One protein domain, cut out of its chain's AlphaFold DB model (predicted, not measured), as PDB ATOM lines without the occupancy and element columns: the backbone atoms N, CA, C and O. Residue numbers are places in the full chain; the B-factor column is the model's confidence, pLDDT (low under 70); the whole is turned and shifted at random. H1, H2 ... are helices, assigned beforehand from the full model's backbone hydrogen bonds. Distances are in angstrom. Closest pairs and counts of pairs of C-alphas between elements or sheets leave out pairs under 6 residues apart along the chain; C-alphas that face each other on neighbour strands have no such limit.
ATOM      1  N   GLN A   3     158.516  51.602 144.706       90.81
ATOM      2  CA  GLN A   3     159.020  50.403 144.026       90.81
ATOM      3  C   GLN A   3     159.249  49.224 144.981       90.81
ATOM      4  O   GLN A   3     158.877  48.099 144.671       90.81
ATOM      5  N   GLU A   4     159.764  49.485 146.183       94.00
ATOM      6  CA  GLU A   4     159.963  48.444 147.200       94.00
ATOM      7  C   GLU A   4     158.633  47.860 147.697       94.00
ATOM      8  O   GLU A   4     158.522  46.662 147.937       94.00
ATOM      9  N   LYS A   5     157.585  48.690 147.799       93.88
ATOM     10  CA  LYS A   5     156.242  48.210 148.150       93.88
ATOM     11  C   LYS A   5     155.689  47.281 147.068       93.88
ATOM     12  O   LYS A   5     155.135  46.240 147.408       93.88
ATOM     13  N   LEU A   6     155.857  47.637 145.792       94.06
ATOM     14  CA  LEU A   6     155.455  46.772 144.681       94.06
ATOM     15  C   LEU A   6     156.246  45.462 144.678       94.06
ATOM     16  O   LEU A   6     155.643  44.409 144.517       94.06
ATOM     17  N   ARG A   7     157.566  45.513 144.903       95.50
ATOM     18  CA  ARG A   7     158.415  44.316 144.993       95.50
ATOM     19  C   ARG A   7     157.880  43.336 146.038       95.50
ATOM     20  O   ARG A   7     157.601  42.196 145.694       95.50
ATOM     21  N   LYS A   8     157.616  43.814 147.258       96.19
ATOM     22  CA  LYS A   8     157.030  43.004 148.340       96.19
ATOM     23  C   LYS A   8     155.650  42.440 147.999       96.19
ATOM     24  O   LYS A   8     155.347  41.310 148.345       96.19
ATOM     25  N   GLN A   9     154.804  43.202 147.303       95.00
ATOM     26  CA  GLN A   9     153.509  42.681 146.850       95.00
ATOM     27  C   GLN A   9     153.677  41.560 145.820       95.00
ATOM     28  O   GLN A   9     152.902  40.611 145.821       95.00
ATOM     29  N   ARG A  10     154.703  41.634 144.968       96.94
ATOM     30  CA  ARG A  10     154.950  40.609 143.949       96.94
ATOM     31  C   ARG A  10     155.534  39.311 144.509       96.94
ATOM     32  O   ARG A  10     155.447  38.290 143.842       96.94
ATOM     33  N   GLU A  11     156.093  39.344 145.719       97.06
ATOM     34  CA  GLU A  11     156.556  38.150 146.441       97.06
ATOM     35  C   GLU A  11     155.381  37.282 146.941       97.06
ATOM     36  O   GLU A  11     155.555  36.085 147.147       97.06
ATOM     37  N   ASN A  12     154.175  37.848 147.098       96.06
ATOM     38  CA  ASN A  12     152.966  37.087 147.421       96.06
ATOM     39  C   ASN A  12     152.332  36.509 146.134       96.06
ATOM     40  O   ASN A  12     151.982  37.295 145.247       96.06
ATOM     41  N   PRO A  13     152.100  35.183 146.035       96.38
ATOM     42  CA  PRO A  13     151.432  34.560 144.889       96.38
ATOM     43  C   PRO A  13     150.075  35.177 144.520       96.38
ATOM     44  O   PRO A  13     149.769  35.301 143.335       96.38
ATOM     45  N   GLU A  14     149.292  35.621 145.510       96.56
ATOM     46  CA  GLU A  14     147.973  36.241 145.308       96.56
ATOM     47  C   GLU A  14     148.053  37.679 144.777       96.56
ATOM     48  O   GLU A  14     147.059  38.225 144.312       96.56
ATOM     49  N   THR A  15     149.221  38.324 144.838       97.12
ATOM     50  CA  THR A  15     149.417  39.692 144.330       97.12
ATOM     51  C   THR A  15     150.640  39.812 143.422       97.12
ATOM     52  O   THR A  15     151.171  40.909 143.221       97.12
ATOM     53  N   SER A  16     151.072  38.693 142.834       97.38
ATOM     54  CA  SER A  16     152.282  38.576 142.013       97.38
ATOM     55  C   SER A  16     152.274  39.501 140.787       97.38
ATOM     56  O   SER A  16     153.329  39.894 140.285       97.38
ATOM     57  N   ARG A  17     151.087  39.950 140.350       96.75
ATOM     58  CA  ARG A  17     150.895  40.892 139.237       96.75
ATOM     59  C   ARG A  17     150.710  42.347 139.684       96.75
ATOM     60  O   ARG A  17     150.333  43.201 138.879       96.75
ATOM     61  N   ALA A  18     150.973  42.703 140.943       96.50
ATOM     62  CA  ALA A  18     150.812  44.076 141.431       96.50
ATOM     63  C   ALA A  18     151.590  45.108 140.581       96.50
ATOM     64  O   ALA A  18     152.791  44.983 140.333       96.50
ATOM     65  N   GLY A  19     150.898  46.153 140.117       94.25
ATOM     66  CA  GLY A  19     151.495  47.250 139.343       94.25
ATOM     67  C   GLY A  19     151.952  46.901 137.920       94.25
ATOM     68  O   GLY A  19     152.562  47.751 137.279       94.25
ATOM     69  N   LEU A  20     151.701  45.685 137.420       95.88
ATOM     70  CA  LEU A  20     151.891  45.363 136.000       95.88
ATOM     71  C   LEU A  20     150.800  46.026 135.142       95.88
ATOM     72  O   LEU A  20     149.723  46.351 135.650       95.88
ATOM     73  N   LYS A  21     151.054  46.204 133.843       96.62
ATOM     74  CA  LYS A  21     150.030  46.658 132.890       96.62
ATOM     75  C   LYS A  21     148.876  45.643 132.837       96.62
ATOM     76  O   LYS A  21     149.088  44.466 133.116       96.62
ATOM     77  N   TRP A  22     147.663  46.123 132.574       97.00
ATOM     78  CA  TRP A  22     146.499  45.274 132.314       97.00
ATOM     79  C   TRP A  22     146.493  44.869 130.845       97.00
ATOM     80  O   TRP A  22     146.574  45.742 129.975       97.00
ATOM     81  N   GLU A  23     146.396  43.569 130.595       96.50
ATOM     82  CA  GLU A  23     146.223  43.027 129.248       96.50
ATOM     83  C   GLU A  23     144.734  42.926 128.898       96.50
ATOM     84  O   GLU A  23     143.882  42.893 129.787       96.50
ATOM     85  N   VAL A  24     144.409  42.884 127.603       96.06
ATOM     86  CA  VAL A  24     143.010  42.851 127.133       96.06
ATOM     87  C   VAL A  24     142.277  41.612 127.649       96.06
ATOM     88  O   VAL A  24     141.172  41.733 128.169       96.06
ATOM     89  N   ASP A  25     142.911  40.440 127.595       96.38
ATOM     90  CA  ASP A  25     142.308  39.191 128.078       96.38
ATOM     91  C   ASP A  25     142.073  39.205 129.594       96.38
ATOM     92  O   ASP A  25     141.079  38.673 130.085       96.38
ATOM     93  N   GLU A  26     142.961  39.861 130.345       95.75
ATOM     94  CA  GLU A  26     142.821  40.039 131.792       95.75
ATOM     95  C   GLU A  26     141.663  40.988 132.129       95.75
ATOM     96  O   GLU A  26     140.903  40.734 133.062       95.75
ATOM     97  N   ASP A  27     141.502  42.060 131.351       96.38
ATOM     98  CA  ASP A  27     140.344  42.948 131.436       96.38
ATOM     99  C   ASP A  27     139.040  42.197 131.143       96.38
ATOM    100  O   ASP A  27     138.078  42.341 131.892       96.38
ATOM    101  N   ASN A  28     139.009  41.381 130.087       97.81
ATOM    102  CA  ASN A  28     137.836  40.583 129.731       97.81
ATOM    103  C   ASN A  28     137.491  39.587 130.847       97.81
ATOM    104  O   ASN A  28     136.337  39.483 131.250       97.81
ATOM    105  N   ALA A  29     138.499  38.912 131.409       98.00
ATOM    106  CA  ALA A  29     138.315  38.003 132.536       98.00
ATOM    107  C   ALA A  29     137.776  38.719 133.786       98.00
ATOM    108  O   ALA A  29     136.953  38.153 134.503       98.00
ATOM    109  N   LEU A  30     138.215  39.955 134.050       98.25
ATOM    110  CA  LEU A  30     137.659  40.781 135.120       98.25
ATOM    111  C   LEU A  30     136.168  41.058 134.893       98.25
ATOM    112  O   LEU A  30     135.385  40.881 135.822       98.25
ATOM    113  N   ILE A  31     135.778  41.488 133.688       97.88
ATOM    114  CA  ILE A  31     134.375  41.821 133.397       97.88
ATOM    115  C   ILE A  31     133.485  40.584 133.509       97.88
ATOM    116  O   ILE A  31     132.502  40.630 134.240       97.88
ATOM    117  N   ASN A  32     133.887  39.460 132.913       98.06
ATOM    118  CA  ASN A  32     133.121  38.215 132.999       98.06
ATOM    119  C   ASN A  32     132.877  37.793 134.456       98.06
ATOM    120  O   ASN A  32     131.773  37.405 134.815       98.06
ATOM    121  N   LYS A  33     133.884  37.927 135.328       98.06
ATOM    122  CA  LYS A  33     133.744  37.590 136.753       98.06
ATOM    123  C   LYS A  33     132.806  38.524 137.506       98.06
ATOM    124  O   LYS A  33     132.141  38.091 138.443       98.06
ATOM    125  N   ILE A  34     132.768  39.798 137.123       97.56
ATOM    126  CA  ILE A  34     131.782  40.733 137.659       97.56
ATOM    127  C   ILE A  34     130.388  40.319 137.211       97.56
ATOM    128  O   ILE A  34     129.507  40.250 138.061       97.56
ATOM    129  N   ASP A  35     130.195  39.968 135.943       96.88
ATOM    130  CA  ASP A  35     128.904  39.495 135.433       96.88
ATOM    131  C   ASP A  35     128.458  38.187 136.122       96.88
ATOM    132  O   ASP A  35     127.274  38.006 136.387       96.88
ATOM    133  N   GLU A  36     129.406  37.330 136.517       97.06
ATOM    134  CA  GLU A  36     129.206  36.092 137.295       97.06
ATOM    135  C   GLU A  36     129.002  36.300 138.816       97.06
ATOM    136  O   GLU A  36     128.985  35.328 139.569       97.06
ATOM    137  N   ASP A  37     128.874  37.542 139.299       96.00
ATOM    138  CA  ASP A  37     128.701  37.856 140.736       96.00
ATOM    139  C   ASP A  37     129.874  37.422 141.641       96.00
ATOM    140  O   ASP A  37     129.744  37.337 142.866       96.00
ATOM    141  N   VAL A  38     131.067  37.212 141.076       97.44
ATOM    142  CA  VAL A  38     132.262  36.916 141.873       97.44
ATOM    143  C   VAL A  38     132.659  38.163 142.667       97.44
ATOM    144  O   VAL A  38     132.768  39.267 142.131       97.44
ATOM    145  N   ASN A  39     132.905  38.003 143.969       96.44
ATOM    146  CA  ASN A  39     133.297  39.131 144.807       96.44
ATOM    147  C   ASN A  39     134.713  39.644 144.456       96.44
ATOM    148  O   ASN A  39     135.572  38.916 143.956       96.44
ATOM    149  N   ILE A  40     134.972  40.919 144.762       97.00
ATOM    150  CA  ILE A  40     136.220  41.611 144.401       97.00
ATOM    151  C   ILE A  40     137.472  40.932 144.980       97.00
ATOM    152  O   ILE A  40     138.517  40.946 144.329       97.00
ATOM    153  N   GLU A  41     137.393  40.355 146.181       97.56
ATOM    154  CA  GLU A  41     138.541  39.715 146.838       97.56
ATOM    155  C   GLU A  41     138.934  38.407 146.140       97.56
ATOM    156  O   GLU A  41     140.118  38.148 145.913       97.56
ATOM    157  N   ASP A  42     137.954  37.612 145.720       98.00
ATOM    158  CA  ASP A  42     138.197  36.377 144.983       98.00
ATOM    159  C   ASP A  42     138.693  36.665 143.565       98.00
ATOM    160  O   ASP A  42     139.636  36.020 143.099       98.00
ATOM    161  N   ILE A  43     138.147  37.692 142.902       98.12
ATOM    162  CA  ILE A  43     138.677  38.176 141.619       98.12
ATOM    163  C   ILE A  43     140.138  38.607 141.775       98.12
ATOM    164  O   ILE A  43     140.975  38.260 140.940       98.12
ATOM    165  N   ALA A  44     140.457  39.349 142.838       98.12
ATOM    166  CA  ALA A  44     141.808  39.828 143.103       98.12
ATOM    167  C   ALA A  44     142.802  38.664 143.198       98.12
ATOM    168  O   ALA A  44     143.813  38.677 142.496       98.12
ATOM    169  N   LYS A  45     142.468  37.616 143.962       97.88
ATOM    170  CA  LYS A  45     143.289  36.401 144.070       97.88
ATOM    171  C   LYS A  45     143.437  35.674 142.736       97.88
ATOM    172  O   LYS A  45     144.553  35.337 142.347       97.88
ATOM    173  N   GLN A  46     142.334  35.465 142.016       97.50
ATOM    174  CA  GLN A  46     142.329  34.740 140.739       97.50
ATOM    175  C   GLN A  46     143.145  35.455 139.657       97.50
ATOM    176  O   GLN A  46     143.849  34.808 138.886       97.50
ATOM    177  N   LEU A  47     143.087  36.789 139.618       97.75
ATOM    178  CA  LEU A  47     143.875  37.610 138.696       97.75
ATOM    179  C   LEU A  47     145.247  37.995 139.265       97.75
ATOM    180  O   LEU A  47     145.992  38.730 138.623       97.75
ATOM    181  N   GLN A  48     145.594  37.525 140.465       97.81
ATOM    182  CA  GLN A  48     146.841  37.824 141.174       97.81
ATOM    183  C   GLN A  48     147.120  39.333 141.320       97.81
ATOM    184  O   GLN A  48     148.262  39.809 141.235       97.81
ATOM    185  N   ARG A  49     146.056  40.117 141.497       97.94
ATOM    186  CA  ARG A  49     146.067  41.575 141.665       97.94
ATOM    187  C   ARG A  49     145.654  41.929 143.086       97.94
ATOM    188  O   ARG A  49     145.077  41.140 143.813       97.94
ATOM    189  N   THR A  50     145.904  43.172 143.484       97.69
ATOM    190  CA  THR A  50     145.336  43.685 144.736       97.69
ATOM    191  C   THR A  50     143.864  44.049 144.541       97.69
ATOM    192  O   THR A  50     143.492  44.568 143.486       97.69
ATOM    193  N   SER A  51     143.042  43.897 145.575       97.44
ATOM    194  CA  SER A  51     141.616  44.274 145.573       97.44
ATOM    195  C   SER A  51     141.427  45.755 145.231       97.44
ATOM    196  O   SER A  51     140.555  46.135 144.451       97.44
ATOM    197  N   GLY A  52     142.343  46.610 145.701       96.88
ATOM    198  CA  GLY A  52     142.389  48.022 145.312       96.88
ATOM    199  C   GLY A  52     142.664  48.246 143.818       96.88
ATOM    200  O   GLY A  52     142.117  49.183 143.232       96.88
ATOM    201  N   SER A  53     143.477  47.396 143.180       97.38
ATOM    202  CA  SER A  53     143.705  47.437 141.730       97.38
ATOM    203  C   SER A  53     142.468  46.991 140.957       97.38
ATOM    204  O   SER A  53     142.126  47.652 139.980       97.38
ATOM    205  N   ILE A  54     141.788  45.927 141.404       98.44
ATOM    206  CA  ILE A  54     140.511  45.480 140.824       98.44
ATOM    207  C   ILE A  54     139.494  46.623 140.870       98.44
ATOM    208  O   ILE A  54     139.024  47.085 139.833       98.44
ATOM    209  N   LYS A  55     139.251  47.178 142.061       98.00
ATOM    210  CA  LYS A  55     138.303  48.276 142.270       98.00
ATOM    211  C   LYS A  55     138.635  49.511 141.432       98.00
ATOM    212  O   LYS A  55     137.760  50.088 140.794       98.00
ATOM    213  N   THR A  56     139.911  49.894 141.373       98.06
ATOM    214  CA  THR A  56     140.357  51.011 140.525       98.06
ATOM    215  C   THR A  56     140.082  50.741 139.047       98.06
ATOM    216  O   THR A  56     139.679  51.655 138.330       98.06
ATOM    217  N   ARG A  57     140.295  49.506 138.577       98.19
ATOM    218  CA  ARG A  57     140.062  49.142 137.179       98.19
ATOM    219  C   ARG A  57     138.580  49.223 136.818       98.19
ATOM    220  O   ARG A  57     138.260  49.816 135.793       98.19
ATOM    221  N   LEU A  58     137.705  48.728 137.692       98.44
ATOM    222  CA  LEU A  58     136.249  48.812 137.536       98.44
ATOM    223  C   LEU A  58     135.755  50.260 137.490       98.44
ATOM    224  O   LEU A  58     134.997  50.618 136.595       98.44
ATOM    225  N   ILE A  59     136.264  51.128 138.370       98.50
ATOM    226  CA  ILE A  59     135.942  52.564 138.341       98.50
ATOM    227  C   ILE A  59     136.351  53.197 137.005       98.50
ATOM    228  O   ILE A  59     135.604  53.996 136.446       98.50
ATOM    229  N   VAL A  60     137.532  52.859 136.478       97.81
ATOM    230  CA  VAL A  60     137.977  53.382 135.177       97.81
ATOM    231  C   VAL A  60     137.055  52.909 134.054       97.81
ATOM    232  O   VAL A  60     136.688  53.727 133.221       97.81
ATOM    233  N   LYS A  61     136.633  51.639 134.056       97.88
ATOM    234  CA  LYS A  61     135.672  51.109 133.076       97.88
ATOM    235  C   LYS A  61     134.309  51.801 133.169       97.88
ATOM    236  O   LYS A  61     133.768  52.179 132.138       97.88
ATOM    237  N   ALA A  62     133.811  52.048 134.381       98.06
ATOM    238  CA  ALA A  62     132.580  52.805 134.608       98.06
ATOM    239  C   ALA A  62     132.662  54.224 134.031       98.06
ATOM    240  O   ALA A  62     131.751  54.673 133.347       98.06
ATOM    241  N   LEU A  63     133.780  54.918 134.263       97.69
ATOM    242  CA  LEU A  63     134.004  56.256 133.716       97.69
ATOM    243  C   LEU A  63     134.114  56.257 132.191       97.69
ATOM    244  O   LEU A  63     133.579  57.159 131.562       97.69
ATOM    245  N   THR A  64     134.791  55.266 131.608       97.19
ATOM    246  CA  THR A  64     134.870  55.105 130.151       97.19
ATOM    247  C   THR A  64     133.492  54.857 129.546       97.19
ATOM    248  O   THR A  64     133.162  55.484 128.554       97.19
ATOM    249  N   LEU A  65     132.662  54.022 130.176       96.56
ATOM    250  CA  LEU A  65     131.303  53.769 129.704       96.56
ATOM    251  C   LEU A  65     130.452  55.045 129.657       96.56
ATOM    252  O   LEU A  65     129.741  55.251 128.686       96.56
ATOM    253  N   ILE A  66     130.540  55.900 130.680       96.88
ATOM    254  CA  ILE A  66     129.814  57.183 130.722       96.88
ATOM    255  C   ILE A  66     130.308  58.141 129.622       96.88
ATOM    256  O   ILE A  66     129.524  58.898 129.061       96.88
ATOM    257  N   ASP A  67     131.612  58.133 129.338       96.56
ATOM    258  CA  ASP A  67     132.231  58.983 128.311       96.56
ATOM    259  C   ASP A  67     131.874  58.517 126.888       96.56
ATOM    260  O   ASP A  67     131.661  59.330 125.991       96.56
ATOM    261  N   GLU A  68     131.772  57.202 126.679       96.38
ATOM    262  CA  GLU A  68     131.403  56.599 125.394       96.38
ATOM    263  C   GLU A  68     129.886  56.645 125.146       96.38
ATOM    264  O   GLU A  68     129.452  56.929 124.028       96.38
ATOM    265  N   ASP A  69     129.075  56.421 126.182       94.62
ATOM    266  CA  ASP A  69     127.614  56.441 126.136       94.62
ATOM    267  C   ASP A  69     127.048  57.460 127.133       94.62
ATOM    268  O   ASP A  69     126.794  57.177 128.306       94.62
ATOM    269  N   HIS A  70     126.782  58.662 126.623       89.69
ATOM    270  CA  HIS A  70     126.280  59.796 127.401       89.69
ATOM    271  C   HIS A  70     124.840  59.604 127.914       89.69
ATOM    272  O   HIS A  70     124.335  60.465 128.638       89.69
ATOM    273  N   SER A  71     124.157  58.518 127.530       95.50
ATOM    274  CA  SER A  71     122.846  58.167 128.082       95.50
ATOM    275  C   SER A  71     122.947  57.439 129.426       95.50
ATOM    276  O   SER A  71     121.978  57.425 130.186       95.50
ATOM    277  N   ILE A  72     124.120  56.876 129.741       96.00
ATOM    278  CA  ILE A  72     124.363  56.133 130.974       96.00
ATOM    279  C   ILE A  72     124.618  57.096 132.132       96.00
ATOM    280  O   ILE A  72     125.527  57.929 132.099       96.00
ATOM    281  N   THR A  73     123.842  56.948 133.204       97.12
ATOM    282  CA  THR A  73     124.056  57.717 134.432       97.12
ATOM    283  C   THR A  73     125.182  57.130 135.284       97.12
ATOM    284  O   THR A  73     125.606  55.981 135.127       97.12
ATOM    285  N   LEU A  74     125.659  57.921 136.249       96.56
ATOM    286  CA  LEU A  74     126.667  57.484 137.215       96.56
ATOM    287  C   LEU A  74     126.207  56.244 137.999       96.56
ATOM    288  O   LEU A  74     127.009  55.354 138.272       96.56
ATOM    289  N   GLU A  75     124.924  56.194 138.354       97.81
ATOM    290  CA  GLU A  75     124.293  55.109 139.104       97.81
ATOM    291  C   GLU A  75     124.251  53.822 138.280       97.81
ATOM    292  O   GLU A  75     124.661  52.776 138.773       97.81
ATOM    293  N   GLN A  76     123.849  53.910 137.009       97.69
ATOM    294  CA  GLN A  76     123.811  52.762 136.097       97.69
ATOM    295  C   GLN A  76     125.211  52.188 135.846       97.69
ATOM    296  O   GLN A  76     125.405  50.971 135.846       97.69
ATOM    297  N   ALA A  77     126.215  53.052 135.669       97.50
ATOM    298  CA  ALA A  77     127.598  52.611 135.512       97.50
ATOM    299  C   ALA A  77     128.146  51.960 136.794       97.50
ATOM    300  O   ALA A  77     128.855  50.954 136.725       97.50
ATOM    301  N   ALA A  78     127.820  52.518 137.964       97.62
ATOM    302  CA  ALA A  78     128.193  51.953 139.257       97.62
ATOM    303  C   ALA A  78     127.574  50.563 139.474       97.62
ATOM    304  O   ALA A  78     128.295  49.627 139.827       97.62
ATOM    305  N   GLU A  79     126.279  50.417 139.188       97.31
ATOM    306  CA  GLU A  79     125.551  49.149 139.268       97.31
ATOM    307  C   GLU A  79     126.166  48.089 138.348       97.31
ATOM    308  O   GLU A  79     126.532  47.011 138.819       97.31
ATOM    309  N   LYS A  80     126.393  48.424 137.070       96.38
ATOM    310  CA  LYS A  80     126.987  47.508 136.083       96.38
ATOM    311  C   LYS A  80     128.321  46.921 136.537       96.38
ATOM    312  O   LYS A  80     128.584  45.745 136.319       96.38
ATOM    313  N   TYR A  81     129.171  47.734 137.161       97.00
ATOM    314  CA  TYR A  81     130.499  47.302 137.599       97.00
ATOM    315  C   TYR A  81     130.571  46.922 139.082       97.00
ATOM    316  O   TYR A  81     131.673  46.730 139.598       97.00
ATOM    317  N   LYS A  82     129.423  46.801 139.765       95.94
ATOM    318  CA  LYS A  82     129.307  46.386 141.176       95.94
ATOM    319  C   LYS A  82     130.200  47.209 142.111       95.94
ATOM    320  O   LYS A  82     130.854  46.696 143.019       95.94
ATOM    321  N   ILE A  83     130.230  48.516 141.868       96.75
ATOM    322  CA  ILE A  83     130.921  49.522 142.679       96.75
ATOM    323  C   ILE A  83     129.924  50.586 143.133       96.75
ATOM    324  O   ILE A  83     128.789  50.629 142.674       96.75
ATOM    325  N   THR A  84     130.336  51.469 144.041       97.88
ATOM    326  CA  THR A  84     129.462  52.550 144.511       97.88
ATOM    327  C   THR A  84     129.731  53.858 143.770       97.88
ATOM    328  O   THR A  84     130.845  54.113 143.300       97.88
ATOM    329  N   THR A  85     128.737  54.743 143.704       97.88
ATOM    330  CA  THR A  85     128.933  56.092 143.151       97.88
ATOM    331  C   THR A  85     129.946  56.890 143.977       97.88
ATOM    332  O   THR A  85     130.742  57.648 143.418       97.88
ATOM    333  N   GLN A  86     130.005  56.651 145.293       97.88
ATOM    334  CA  GLN A  86     130.993  57.240 146.195       97.88
ATOM    335  C   GLN A  86     132.419  56.827 145.820       97.88
ATOM    336  O   GLN A  86     133.326  57.657 145.862       97.88
ATOM    337  N   ASP A  87     132.632  55.577 145.401       96.81
ATOM    338  CA  ASP A  87     133.943  55.110 144.944       96.81
ATOM    339  C   ASP A  87     134.411  55.855 143.691       96.81
ATOM    340  O   ASP A  87     135.568  56.287 143.610       96.81
ATOM    341  N   ILE A  88     133.504  56.051 142.730       97.94
ATOM    342  CA  ILE A  88     133.785  56.786 141.493       97.94
ATOM    343  C   ILE A  88     134.114  58.251 141.812       97.94
ATOM    344  O   ILE A  88     135.139  58.777 141.364       97.94
ATOM    345  N   GLN A  89     133.296  58.900 142.643       97.81
ATOM    346  CA  GLN A  89     133.501  60.286 143.069       97.81
ATOM    347  C   GLN A  89     134.821  60.459 143.833       97.81
ATOM    348  O   GLN A  89     135.605  61.365 143.532       97.81
ATOM    349  N   ALA A  90     135.127  59.559 144.773       97.38
ATOM    350  CA  ALA A  90     136.379  59.571 145.521       97.38
ATOM    351  C   ALA A  90     137.592  59.398 144.595       97.38
ATOM    352  O   ALA A  90     138.614  60.077 144.758       97.38
ATOM    353  N   TYR A  91     137.498  58.523 143.591       97.50
ATOM    354  CA  TYR A  91     138.547  58.360 142.590       97.50
ATOM    355  C   TYR A  91     138.769  59.640 141.773       97.50
ATOM    356  O   TYR A  91     139.916  60.083 141.634       97.50
ATOM    357  N   GLN A  92     137.696  60.266 141.277       96.88
ATOM    358  CA  GLN A  92     137.767  61.520 140.522       96.88
ATOM    359  C   GLN A  92     138.357  62.664 141.361       96.88
ATOM    360  O   GLN A  92     139.265  63.360 140.897       96.88
ATOM    361  N   ALA A  93     137.914  62.828 142.611       96.44
ATOM    362  CA  ALA A  93     138.436  63.839 143.531       96.44
ATOM    363  C   ALA A  93     139.940  63.647 143.786       96.44
ATOM    364  O   ALA A  93     140.734  64.586 143.668       96.44
ATOM    365  N   ASN A  94     140.366  62.406 144.041       94.94
ATOM    366  CA  ASN A  94     141.779  62.077 144.223       94.94
ATOM    367  C   ASN A  94     142.601  62.284 142.943       94.94
ATOM    368  O   ASN A  94     143.758  62.702 143.017       94.94
ATOM    369  N   LYS A  95     142.029  62.018 141.759       94.25
ATOM    370  CA  LYS A  95     142.674  62.288 140.464       94.25
ATOM    371  C   LYS A  95     142.908  63.789 140.271       94.25
ATOM    372  O   LYS A  95     144.045  64.165 139.989       94.25
ATOM    373  N   LYS A  96     141.898  64.631 140.530       93.69
ATOM    374  CA  LYS A  96     142.015  66.102 140.488       93.69
ATOM    375  C   LYS A  96     143.058  66.620 141.480       93.69
ATOM    376  O   LYS A  96     143.922  67.408 141.106       93.69
ATOM    377  N   LYS A  97     143.053  66.113 142.721       94.00
ATOM    378  CA  LYS A  97     144.059  66.465 143.738       94.00
ATOM    379  C   LYS A  97     145.478  66.148 143.264       94.00
ATOM    380  O   LYS A  97     146.348  67.003 143.366       94.00
ATOM    381  N   ARG A  98     145.711  64.949 142.709       90.81
ATOM    382  CA  ARG A  98     147.025  64.550 142.166       90.81
ATOM    383  C   ARG A  98     147.480  65.465 141.029       90.81
ATOM    384  O   ARG A  98     148.636  65.884 141.015       90.81
ATOM    385  N   GLN A  99     146.578  65.796 140.106       90.81
ATOM    386  CA  GLN A  99     146.860  66.717 139.001       90.81
ATOM    387  C   GLN A  99     147.235  68.109 139.518       90.81
ATOM    388  O   GLN A  99     148.269  68.636 139.117       90.81
ATOM    389  N   LEU A 100     146.474  68.651 140.474       88.75
ATOM    390  CA  LEU A 100     146.779  69.933 141.105       88.75
ATOM    391  C   LEU A 100     148.141  69.904 141.807       88.75
ATOM    392  O   LEU A 100     148.969  70.776 141.572       88.75
ATOM    393  N   THR A 101     148.422  68.876 142.614       88.38
ATOM    394  CA  THR A 101     149.717  68.766 143.305       88.38
ATOM    395  C   THR A 101     150.891  68.655 142.337       88.38
ATOM    396  O   THR A 101     151.949  69.215 142.603       88.38
ATOM    397  N   ASN A 102     150.720  67.964 141.207       86.56
ATOM    398  CA  ASN A 102     151.758  67.866 140.183       86.56
ATOM    399  C   ASN A 102     151.940  69.198 139.446       86.56
ATOM    400  O   ASN A 102     153.074  69.611 139.215       86.56
ATOM    401  N   SER A 103     150.846  69.900 139.139       86.25
ATOM    402  CA  SER A 103     150.889  71.238 138.547       86.25
ATOM    403  C   SER A 103     151.620  72.226 139.452       86.25
ATOM    404  O   SER A 103     152.492  72.938 138.977       86.25
ATOM    405  N   LEU A 104     151.321  72.233 140.755       84.31
ATOM    406  CA  LEU A 104     151.969  73.112 141.735       84.31
ATOM    407  C   LEU A 104     153.457  72.792 141.931       84.31
ATOM    408  O   LEU A 104     154.239  73.688 142.225       84.31
ATOM    409  N   ARG A 105     153.865  71.526 141.774       83.44
ATOM    410  CA  ARG A 105     155.287  71.143 141.803       83.44
ATOM    411  C   ARG A 105     156.045  71.650 140.579       83.44
ATOM    412  O   ARG A 105     157.177  72.092 140.722       83.44
ATOM    413  N   ASN A 106     155.431  71.568 139.400       80.88
ATOM    414  CA  ASN A 106     156.066  71.970 138.144       80.88
ATOM    415  C   ASN A 106     155.995  73.485 137.907       80.88
ATOM    416  O   ASN A 106     156.865  74.042 137.249       80.88
ATOM    417  N   ASN A 107     154.962  74.139 138.436       82.19
ATOM    418  CA  ASN A 107     154.758  75.577 138.359       82.19
ATOM    419  C   ASN A 107     154.333  76.106 139.741       82.19
ATOM    420  O   ASN A 107     153.132  76.202 140.024       82.19
ATOM    421  N   PRO A 108     155.296  76.374 140.639       80.06
ATOM    422  CA  PRO A 108     154.991  76.840 141.981       80.06
ATOM    423  C   PRO A 108     154.341  78.221 141.929       80.06
ATOM    424  O   PRO A 108     154.852  79.149 141.302       80.06
ATOM    425  N   VAL A 109     153.211  78.363 142.623       81.25
ATOM    426  CA  VAL A 109     152.536  79.656 142.776       81.25
ATOM    427  C   VAL A 109     153.472  80.598 143.526       81.25
ATOM    428  O   VAL A 109     153.867  80.314 144.658       81.25
ATOM    429  N   ASN A 110     153.829  81.716 142.898       85.88
ATOM    430  CA  ASN A 110     154.648  82.752 143.516       85.88
ATOM    431  C   ASN A 110     153.796  83.950 143.964       85.88
ATOM    432  O   ASN A 110     152.647  84.121 143.549       85.88
ATOM    433  N   LEU A 111     154.382  84.795 144.815       88.94
ATOM    434  CA  LEU A 111     153.699  85.939 145.419       88.94
ATOM    435  C   LEU A 111     153.169  86.941 144.378       88.94
ATOM    436  O   LEU A 111     152.084  87.484 144.558       88.94
ATOM    437  N   ASN A 112     153.886  87.133 143.268       87.50
ATOM    438  CA  ASN A 112     153.481  88.052 142.202       87.50
ATOM    439  C   ASN A 112     152.217  87.564 141.480       87.50
ATOM    440  O   ASN A 112     151.345  88.369 141.166       87.50
ATOM    441  N   MET A 113     152.082  86.251 141.260       86.25
ATOM    442  CA  MET A 113     150.867  85.666 140.680       86.25
ATOM    443  C   MET A 113     149.665  85.819 141.616       86.25
ATOM    444  O   MET A 113     148.571  86.143 141.159       86.25
ATOM    445  N   ILE A 114     149.868  85.625 142.924       90.62
ATOM    446  CA  ILE A 114     148.818  85.836 143.931       90.62
ATOM    447  C   ILE A 114     148.391  87.305 143.940       90.62
ATOM    448  O   ILE A 114     147.199  87.596 143.897       90.62
ATOM    449  N   TYR A 115     149.354  88.229 143.950       92.56
ATOM    450  CA  TYR A 115     149.078  89.662 143.934       92.56
ATOM    451  C   TYR A 115     148.295  90.081 142.682       92.56
ATOM    452  O   TYR A 115     147.281  90.764 142.799       92.56
ATOM    453  N   ALA A 116     148.705  89.613 141.499       91.31
ATOM    454  CA  ALA A 116     148.004  89.895 140.248       91.31
ATOM    455  C   ALA A 116     146.543  89.407 140.275       91.31
ATOM    456  O   ALA A 116     145.641  90.159 139.911       91.31
ATOM    457  N   LEU A 117     146.298  88.190 140.775       92.69
ATOM    458  CA  LEU A 117     144.945  87.643 140.928       92.69
ATOM    459  C   LEU A 117     144.095  88.454 141.914       92.69
ATOM    460  O   LEU A 117     142.920  88.698 141.652       92.69
ATOM    461  N   LEU A 118     144.672  88.886 143.039       94.25
ATOM    462  CA  LEU A 118     143.967  89.707 144.027       94.25
ATOM    463  C   LEU A 118     143.563  91.069 143.453       94.25
ATOM    464  O   LEU A 118     142.434  91.506 143.672       94.25
ATOM    465  N   VAL A 119     144.449  91.711 142.684       94.56
ATOM    466  CA  VAL A 119     144.134  92.956 141.968       94.56
ATOM    467  C   VAL A 119     143.005  92.727 140.960       94.56
ATOM    468  O   VAL A 119     142.067  93.517 140.904       94.56
ATOM    469  N   GLU A 120     143.050  91.631 140.201       94.69
ATOM    470  CA  GLU A 120     142.022  91.310 139.207       94.69
ATOM    471  C   GLU A 120     140.646  91.061 139.849       94.69
ATOM    472  O   GLU A 120     139.635  91.556 139.353       94.69
ATOM    473  N   ILE A 121     140.600  90.336 140.972       96.12
ATOM    474  CA  ILE A 121     139.369  90.115 141.745       96.12
ATOM    475  C   ILE A 121     138.833  91.443 142.285       96.12
ATOM    476  O   ILE A 121     137.647  91.724 142.123       96.12
ATOM    477  N   ASN A 122     139.691  92.280 142.876       95.19
ATOM    478  CA  ASN A 122     139.288  93.587 143.391       95.19
ATOM    479  C   ASN A 122     138.700  94.481 142.289       95.19
ATOM    480  O   ASN A 122     137.702  95.156 142.513       95.19
ATOM    481  N   ASN A 123     139.268  94.449 141.084       93.62
ATOM    482  CA  ASN A 123     138.768  95.228 139.950       93.62
ATOM    483  C   ASN A 123     137.443  94.706 139.372       93.62
ATOM    484  O   ASN A 123     136.775  95.449 138.669       93.62
ATOM    485  N   LYS A 124     137.077  93.440 139.614       93.56
ATOM    486  CA  LYS A 124     135.784  92.867 139.188       93.56
ATOM    487  C   LYS A 124     134.669  93.067 140.215       93.56
ATOM    488  O   LYS A 124     133.505  92.874 139.882       93.56
ATOM    489  N   LEU A 125     135.031  93.355 141.465       89.50
ATOM    490  CA  LEU A 125     134.097  93.582 142.569       89.50
ATOM    491  C   LEU A 125     133.717  95.060 142.744       89.50
ATOM    492  O   LEU A 125     132.709  95.334 143.392       89.50
ATOM    493  N   ASN A 126     134.519  95.975 142.197       72.19
ATOM    494  CA  ASN A 126     134.233  97.410 142.123       72.19
ATOM    495  C   ASN A 126     133.711  97.777 140.731       72.19
ATOM    496  O   ASN A 126     132.935  98.751 140.648       72.19
TER     497      ASN A 126
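AT A GLANCE: This is residues 3 to 126 of the 126 residues of an uncharacterized protein of viral metagenome (UniProt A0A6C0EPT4). A small body of crossed helices, H2 to H5 with the first part of H6, has one long arm: residues 93 to 126, holding the rest of H6 and then H7, stick out from it. H1 lies apart from the other helices, at the far end of a long link to H2. The printed part has 124 residues with seven named helices, H1 to H7 in order, and no named strand: all helix. It is only just loose, close to extended, with a radius of gyration of the C-alphas of 20.3 A and spans of 62 by 42 by 22 A.

HOW THE PARTS SIT: H1, residues 3 to 11, touches no helix. H2, residues 24 to 35, is close to but not clearly touching H3, residues 40 to 46; their closest C-alphas, Lys 33 and Ile 43, are 7.0 A apart. H4, residues 51 to 68, is the hub. Its residues 51 to 55 touch H3, closest at C-alphas Ala 44 and Ser 51, 5.1 A, at a steep tilt of 69.6 degrees, only just short of about perpendicular. Its residues 59 to 66 touch H5, residues 74 to 80, closest at C-alphas Ala 62 and Ala 77, 5.1 A. Its residues 56 to 63 touch H6, residues 85 to 106, about perpendicular at 89 degrees, closest at C-alphas Ile 59 and Ile 88, 5.7 A. H7, residues 111 to 125, is apart from H6. In H1 to H7 every O i to N i+4 pair is within hydrogen-bond range.

IN THESE COORDINATES: H1 begins at C-alpha 3 (159.020, 50.403, 144.026). H4 measures 25.8 A, H6 31.8 A and H7 21.2 A, ending at C-alpha 125 (134.097, 93.582, 142.569).

THE WHOLE: The C-alphas of Pro 13 and Asn 126 are farthest apart, 65.2 A. The printed part has no cut, and no printed residue is under 70 in pLDDT.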